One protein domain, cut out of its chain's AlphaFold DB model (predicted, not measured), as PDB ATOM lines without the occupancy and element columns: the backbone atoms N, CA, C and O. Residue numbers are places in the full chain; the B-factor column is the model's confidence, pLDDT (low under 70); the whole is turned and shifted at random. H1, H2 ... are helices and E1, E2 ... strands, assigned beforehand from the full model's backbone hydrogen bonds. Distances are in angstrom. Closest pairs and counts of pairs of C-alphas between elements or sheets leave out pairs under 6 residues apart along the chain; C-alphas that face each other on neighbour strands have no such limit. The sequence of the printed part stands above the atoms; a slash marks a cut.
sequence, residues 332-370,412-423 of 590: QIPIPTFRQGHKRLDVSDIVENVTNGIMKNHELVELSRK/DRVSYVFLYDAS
ATOM      1  N   GLN A 332     189.050 142.859 128.617       87.69
ATOM      2  CA  GLN A 332     189.057 144.197 129.208       87.69
ATOM      3  C   GLN A 332     188.679 144.117 130.692       87.69
ATOM      4  O   GLN A 332     187.583 143.664 131.026       87.69
ATOM      5  N   ILE A 333     189.561 144.571 131.583       85.25
ATOM      6  CA  ILE A 333     189.273 144.708 133.015       85.25
ATOM      7  C   ILE A 333     189.098 146.194 133.356       85.25
ATOM      8  O   ILE A 333     190.051 146.959 133.192       85.25
ATOM      9  N   PRO A 334     187.919 146.615 133.850       79.06
ATOM     10  CA  PRO A 334     187.709 147.971 134.338       79.06
ATOM     11  C   PRO A 334     188.436 148.192 135.673       79.06
ATOM     12  O   PRO A 334     188.223 147.450 136.632       79.06
ATOM     13  N   ILE A 335     189.252 149.242 135.753       75.62
ATOM     14  CA  ILE A 335     189.907 149.720 136.975       75.62
ATOM     15  C   ILE A 335     189.456 151.166 137.236       75.62
ATOM     16  O   ILE A 335     189.642 152.022 136.368       75.62
ATOM     17  N   PRO A 336     188.865 151.479 138.404       66.44
ATOM     18  CA  PRO A 336     188.518 152.853 138.750       66.44
ATOM     19  C   PRO A 336     189.797 153.675 138.947       66.44
ATOM     20  O   PRO A 336     190.663 153.291 139.735       66.44
ATOM     21  N   THR A 337     189.919 154.807 138.253       65.12
ATOM     22  CA  THR A 337     191.089 155.686 138.359       65.12
ATOM     23  C   THR A 337     190.720 157.047 138.934       65.12
ATOM     24  O   THR A 337     189.698 157.652 138.610       65.12
ATOM     25  N   PHE A 338     191.578 157.541 139.826       62.47
ATOM     26  CA  PHE A 338     191.459 158.880 140.384       62.47
ATOM     27  C   PHE A 338     191.984 159.879 139.356       62.47
ATOM     28  O   PHE A 338     193.162 159.840 138.997       62.47
ATOM     29  N   ARG A 339     191.150 160.822 138.908       55.19
ATOM     30  CA  ARG A 339     191.680 161.996 138.212       55.19
ATOM     31  C   ARG A 339     192.380 162.893 139.223       55.19
ATOM     32  O   ARG A 339     191.742 163.402 140.140       55.19
ATOM     33  N   GLN A 340     193.663 163.165 138.994       47.91
ATOM     34  CA  GLN A 340     194.353 164.283 139.630       47.91
ATOM     35  C   GLN A 340     193.820 165.591 139.020       47.91
ATOM     36  O   GLN A 340     194.414 166.177 138.117       47.91
ATOM     37  N   GLY A 341     192.632 166.010 139.463       45.53
ATOM     38  CA  GLY A 341     192.055 167.299 139.095       45.53
ATOM     39  C   GLY A 341     192.968 168.450 139.524       45.53
ATOM     40  O   GLY A 341     193.730 168.330 140.482       45.53
ATOM     41  N   HIS A 342     192.881 169.591 138.833       47.28
ATOM     42  CA  HIS A 342     193.726 170.761 139.127       47.28
ATOM     43  C   HIS A 342     193.551 171.314 140.553       47.28
ATOM     44  O   HIS A 342     194.459 171.964 141.066       47.28
ATOM     45  N   LYS A 343     192.428 171.012 141.217       54.72
ATOM     46  CA  LYS A 343     192.341 171.036 142.679       54.72
ATOM     47  C   LYS A 343     192.813 169.672 143.179       54.72
ATOM     48  O   LYS A 343     192.067 168.697 143.079       54.72
ATOM     49  N   ARG A 344     194.055 169.607 143.670       51.12
ATOM     50  CA  ARG A 344     194.577 168.421 144.360       51.12
ATOM     51  C   ARG A 344     193.637 168.118 145.523       51.12
ATOM     52  O   ARG A 344     193.569 168.903 146.460       51.12
ATOM     53  N   LEU A 345     192.915 167.004 145.447       56.41
ATOM     54  CA  LEU A 345     192.289 166.428 146.626       56.41
ATOM     55  C   LEU A 345     193.449 165.928 147.483       56.41
ATOM     56  O   LEU A 345     194.133 164.985 147.071       56.41
ATOM     57  N   ASP A 346     193.755 166.627 148.577       62.75
ATOM     58  CA  ASP A 346     194.943 166.307 149.356       62.75
ATOM     59  C   ASP A 346     194.691 165.049 150.187       62.75
ATOM     60  O   ASP A 346     194.162 165.059 151.299       62.75
ATOM     61  N   VAL A 347     195.032 163.912 149.582       71.50
ATOM     62  CA  VAL A 347     194.979 162.605 150.234       71.50
ATOM     63  C   VAL A 347     195.908 162.592 151.455       71.50
ATOM     64  O   VAL A 347     195.642 161.837 152.384       71.50
ATOM     65  N   SER A 348     196.937 163.450 151.493       73.56
ATOM     66  CA  SER A 348     197.804 163.629 152.662       73.56
ATOM     67  C   SER A 348     196.997 164.142 153.851       73.56
ATOM     68  O   SER A 348     197.031 163.495 154.887       73.56
ATOM     69  N   ASP A 349     196.181 165.191 153.686       76.62
ATOM     70  CA  ASP A 349     195.322 165.722 154.757       76.62
ATOM     71  C   ASP A 349     194.307 164.678 155.241       76.62
ATOM     72  O   ASP A 349     194.063 164.538 156.439       76.62
ATOM     73  N   ILE A 350     193.702 163.914 154.325       79.44
ATOM     74  CA  ILE A 350     192.744 162.856 154.686       79.44
ATOM     75  C   ILE A 350     193.441 161.752 155.490       79.44
ATOM     76  O   ILE A 350     192.921 161.323 156.522       79.44
ATOM     77  N   VAL A 351     194.614 161.296 155.040       81.31
ATOM     78  CA  VAL A 351     195.402 160.263 155.725       81.31
ATOM     79  C   VAL A 351     195.916 160.776 157.067       81.31
ATOM     80  O   VAL A 351     195.768 160.071 158.061       81.31
ATOM     81  N   GLU A 352     196.441 161.999 157.123       83.75
ATOM     82  CA  GLU A 352     196.969 162.623 158.336       83.75
ATOM     83  C   GLU A 352     195.877 162.805 159.396       83.75
ATOM     84  O   GLU A 352     196.067 162.432 160.554       83.75
ATOM     85  N   ASN A 353     194.687 163.273 159.010       82.81
ATOM     86  CA  ASN A 353     193.558 163.388 159.934       82.81
ATOM     87  C   ASN A 353     193.087 162.023 160.473       82.81
ATOM     88  O   ASN A 353     192.671 161.945 161.630       82.81
ATOM     89  N   VAL A 354     193.189 160.942 159.687       86.00
ATOM     90  CA  VAL A 354     192.919 159.572 160.166       86.00
ATOM     91  C   VAL A 354     194.033 159.075 161.092       86.00
ATOM     92  O   VAL A 354     193.733 158.529 162.155       86.00
ATOM     93  N   THR A 355     195.312 159.273 160.752       85.25
ATOM     94  CA  THR A 355     196.436 158.824 161.597       85.25
ATOM     95  C   THR A 355     196.525 159.592 162.910       85.25
ATOM     96  O   THR A 355     196.855 159.000 163.936       85.25
ATOM     97  N   ASN A 356     196.164 160.875 162.904       90.50
ATOM     98  CA  ASN A 356     196.107 161.723 164.095       90.50
ATOM     99  C   ASN A 356     194.842 161.461 164.941       90.50
ATOM    100  O   ASN A 356     194.677 162.059 166.001       90.50
ATOM    101  N   GLY A 357     193.932 160.586 164.486       86.88
ATOM    102  CA  GLY A 357     192.675 160.263 165.172       86.88
ATOM    103  C   GLY A 357     191.653 161.406 165.206       86.88
ATOM    104  O   GLY A 357     190.640 161.291 165.898       86.88
ATOM    105  N   ILE A 358     191.913 162.489 164.467       89.25
ATOM    106  CA  ILE A 358     191.043 163.665 164.324       89.25
ATOM    107  C   ILE A 358     189.780 163.274 163.552       89.25
ATOM    108  O   ILE A 358     188.683 163.674 163.932       89.25
ATOM    109  N   MET A 359     189.940 162.445 162.515       85.69
ATOM    110  CA  MET A 359     188.856 161.871 161.726       85.69
ATOM    111  C   MET A 359     188.703 160.378 162.027       85.69
ATOM    112  O   MET A 359     189.638 159.587 161.891       85.69
ATOM    113  N   LYS A 360     187.501 159.967 162.428       92.44
ATOM    114  CA  LYS A 360     187.166 158.576 162.765       92.44
ATOM    115  C   LYS A 360     186.684 157.820 161.530       92.44
ATOM    116  O   LYS A 360     185.975 158.370 160.693       92.44
ATOM    117  N   ASN A 361     186.916 156.506 161.486       84.25
ATOM    118  CA  ASN A 361     186.496 155.637 160.370       84.25
ATOM    119  C   ASN A 361     185.026 155.809 159.931       84.25
ATOM    120  O   ASN A 361     184.732 155.669 158.747       84.25
ATOM    121  N   HIS A 362     184.100 156.113 160.851       86.56
ATOM    122  CA  HIS A 362     182.697 156.347 160.491       86.56
ATOM    123  C   HIS A 362     182.464 157.643 159.696       86.56
ATOM    124  O   HIS A 362     181.671 157.622 158.762       86.56
ATOM    125  N   GLU A 363     183.207 158.717 159.982       83.31
ATOM    126  CA  GLU A 363     183.146 159.988 159.247       83.31
ATOM    127  C   GLU A 363     183.719 159.806 157.835       83.31
ATOM    128  O   GLU A 363     183.169 160.327 156.872       83.31
ATOM    129  N   LEU A 364     184.761 158.978 157.680       83.12
ATOM    130  CA  LEU A 364     185.303 158.601 156.369       83.12
ATOM    131  C   LEU A 364     184.267 157.838 155.517       83.12
ATOM    132  O   LEU A 364     184.114 158.081 154.318       83.12
ATOM    133  N   VAL A 365     183.513 156.927 156.145       81.19
ATOM    134  CA  VAL A 365     182.410 156.208 155.490       81.19
ATOM    135  C   VAL A 365     181.251 157.157 155.177       81.19
ATOM    136  O   VAL A 365     180.654 157.047 154.110       81.19
ATOM    137  N   GLU A 366     180.953 158.125 156.039       83.06
ATOM    138  CA  GLU A 366     179.922 159.133 155.791       83.06
ATOM    139  C   GLU A 366     180.307 160.081 154.643       83.06
ATOM    140  O   GLU A 366     179.502 160.282 153.738       83.06
ATOM    141  N   LEU A 367     181.563 160.541 154.576       77.00
ATOM    142  CA  LEU A 367     182.119 161.302 153.449       77.00
ATOM    143  C   LEU A 367     182.002 160.556 152.112       77.00
ATOM    144  O   LEU A 367     181.680 161.170 151.100       77.00
ATOM    145  N   SER A 368     182.206 159.233 152.099       73.81
ATOM    146  CA  SER A 368     182.019 158.411 150.887       73.81
ATOM    147  C   SER A 368     180.553 158.121 150.532       73.81
ATOM    148  O   SER A 368     180.263 157.775 149.390       73.81
ATOM    149  N   ARG A 369     179.625 158.263 151.489       74.88
ATOM    150  CA  ARG A 369     178.172 158.081 151.300       74.88
ATOM    151  C   ARG A 369     177.413 159.379 151.052       74.88
ATOM    152  O   ARG A 369     176.245 159.325 150.677       74.88
ATOM    153  N   LYS A 370     178.041 160.530 151.292       76.06
ATOM    154  CA  LYS A 370     177.460 161.855 151.083       76.06
ATOM    155  C   LYS A 370     177.347 162.096 149.579       76.06
ATOM    156  O   LYS A 370     178.224 162.708 148.975       76.06
ATOM    157  N   ASP A 412     185.363 159.468 138.383       48.72
ATOM    158  CA  ASP A 412     184.781 160.007 137.143       48.72
ATOM    159  C   ASP A 412     185.214 159.233 135.881       48.72
ATOM    160  O   ASP A 412     184.656 159.423 134.801       48.72
ATOM    161  N   ARG A 413     186.217 158.347 135.992       59.75
ATOM    162  CA  ARG A 413     186.657 157.469 134.900       59.75
ATOM    163  C   ARG A 413     186.999 156.058 135.367       59.75
ATOM    164  O   ARG A 413     187.578 155.832 136.428       59.75
ATOM    165  N   VAL A 414     186.663 155.119 134.491       69.44
ATOM    166  CA  VAL A 414     187.129 153.738 134.512       69.44
ATOM    167  C   VAL A 414     188.210 153.635 133.441       69.44
ATOM    168  O   VAL A 414     187.920 153.835 132.262       69.44
ATOM    169  N   SER A 415     189.446 153.350 133.841       70.75
ATOM    170  CA  SER A 415     190.499 152.947 132.906       70.75
ATOM    171  C   SER A 415     190.365 151.452 132.615       70.75
ATOM    172  O   SER A 415     189.884 150.696 133.458       70.75
ATOM    173  N   TYR A 416     190.803 151.000 131.441       78.44
ATOM    174  CA  TYR A 416     190.716 149.591 131.055       78.44
ATOM    175  C   TYR A 416     192.112 148.980 130.943       78.44
ATOM    176  O   TYR A 416     192.944 149.455 130.173       78.44
ATOM    177  N   VAL A 417     192.358 147.904 131.691       84.19
ATOM    178  CA  VAL A 417     193.527 147.043 131.480       84.19
ATOM    179  C   VAL A 417     193.146 145.969 130.473       84.19
ATOM    180  O   VAL A 417     192.189 145.221 130.677       84.19
ATOM    181  N   PHE A 418     193.903 145.900 129.383       82.81
ATOM    182  CA  PHE A 418     193.707 144.926 128.319       82.81
ATOM    183  C   PHE A 418     194.656 143.749 128.541       82.81
ATOM    184  O   PHE A 418     195.872 143.873 128.383       82.81
ATOM    185  N   LEU A 419     194.096 142.599 128.910       86.62
ATOM    186  CA  LEU A 419     194.843 141.354 129.044       86.62
ATOM    187  C   LEU A 419     194.897 140.636 127.696       86.62
ATOM    188  O   LEU A 419     193.867 140.232 127.145       86.62
ATOM    189  N   TYR A 420     196.116 140.445 127.196       82.88
ATOM    190  CA  TYR A 420     196.383 139.704 125.972       82.88
ATOM    191  C   TYR A 420     196.920 138.319 126.323       82.88
ATOM    192  O   TYR A 420     197.879 138.167 127.076       82.88
ATOM    193  N   ASP A 421     196.307 137.290 125.748       83.81
ATOM    194  CA  ASP A 421     196.826 135.929 125.820       83.81
ATOM    195  C   ASP A 421     197.824 135.723 124.677       83.81
ATOM    196  O   ASP A 421     197.433 135.397 123.554       83.81
ATOM    197  N   ALA A 422     199.121 135.883 124.956       75.56
ATOM    198  CA  ALA A 422     200.180 135.698 123.963       75.56
ATOM    199  C   ALA A 422     200.246 134.267 123.379       75.56
ATOM    200  O   ALA A 422     200.930 134.035 122.380       75.56
ATOM    201  N   SER A 423     199.534 133.285 123.957       76.75
ATOM    202  CA  SER A 423     199.382 131.953 123.354       76.75
ATOM    203  C   SER A 423     198.453 131.945 122.142       76.75
ATOM    204  O   SER A 423     198.653 131.151 121.217       76.75
TER     205      SER A 423
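AT A GLANCE: This is residues 332 to 370 and 412 to 423 of the 590 residues of the protein "LAFE_0E03972g1_1" of Lachancea fermentati (UniProt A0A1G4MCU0). A two-stranded antiparallel ribbon, E1 and E2, makes one end of this stretched model, and a small, loose pair of short helices, H1 and H2, makes the other. From E1 the backbone swings out on a link whose residues 340 to 346 stick out, then comes back to H1. The printed part has 51 residues with two named strands and two named helices, in the order E1, H1, H2, E2 along the chain, and its class is mixed, helices and strands. The whole is extended, with a radius of gyration of the C-alphas of 16.4 A; the C-alphas span 52 by 25 by 21 A, a rod in outline.

HOW THE PARTS SIT: Begin with the strand E1, residues 332 to 337, and look for its neighbour E2, residues 413 to 420, after the cut. The two are antiparallel, with 146 degrees between their directions, and make a sheet in the order E1 - E2. The C-alphas of Pro 336 and Val 414 face each other at 4.5 A. Look there too for N 335 and O 415, 2.8 A apart, and N 417 and O 333, 2.9 A apart, both within hydrogen-bond range. Going on from E1, a short link leads to the helix H1, residues 347 to 355, and a tight link leads from it to the helix H2, residues 361 to 369. H1 and H2 are close but not clearly touching; their closest C-alphas, those of Val 354 and Asn 361, are 7.5 A apart. They run opposite ways at a shallow tilt of 34 degrees, only just short of steep. In H1 and H2 every O i to N i+4 pair is within hydrogen-bond range. E1 and H2 are apart, and H1 and E2 are apart.

IN THESE COORDINATES: Find C-alpha 332 at (189.057, 144.197, 129.208); from there E1 runs 14.8 A to C-alpha 337. H1 begins at C-alpha 347, at (194.979, 162.605, 150.234), and runs 12.1 A to C-alpha 355. H2 runs 12.6 A from C-alpha 361 to C-alpha 369. E2 runs 22.1 A from C-alpha 413 to C-alpha 420, which you find at (196.383, 139.704, 125.972).

THE WHOLE: The two C-alphas farthest apart, those of Ile 358 and Ser 423, are 52.5 A apart. Residues 340 to 349, of which 347 to 349 belong to H1, stand free, as do residues 365 to 370, of which 365 to 369 belong to H2. Residues 371 to 411 are not printed; C-alpha 370 and C-alpha 412 are 15.9 A apart across this cut, and the link from H2 to E2 runs across it. Of the links that are printed whole, none is long. The mean pLDDT of the printed part is 74.7, and residues 336 to 346 and 412 to 414 are under 70, where the model's confidence is low.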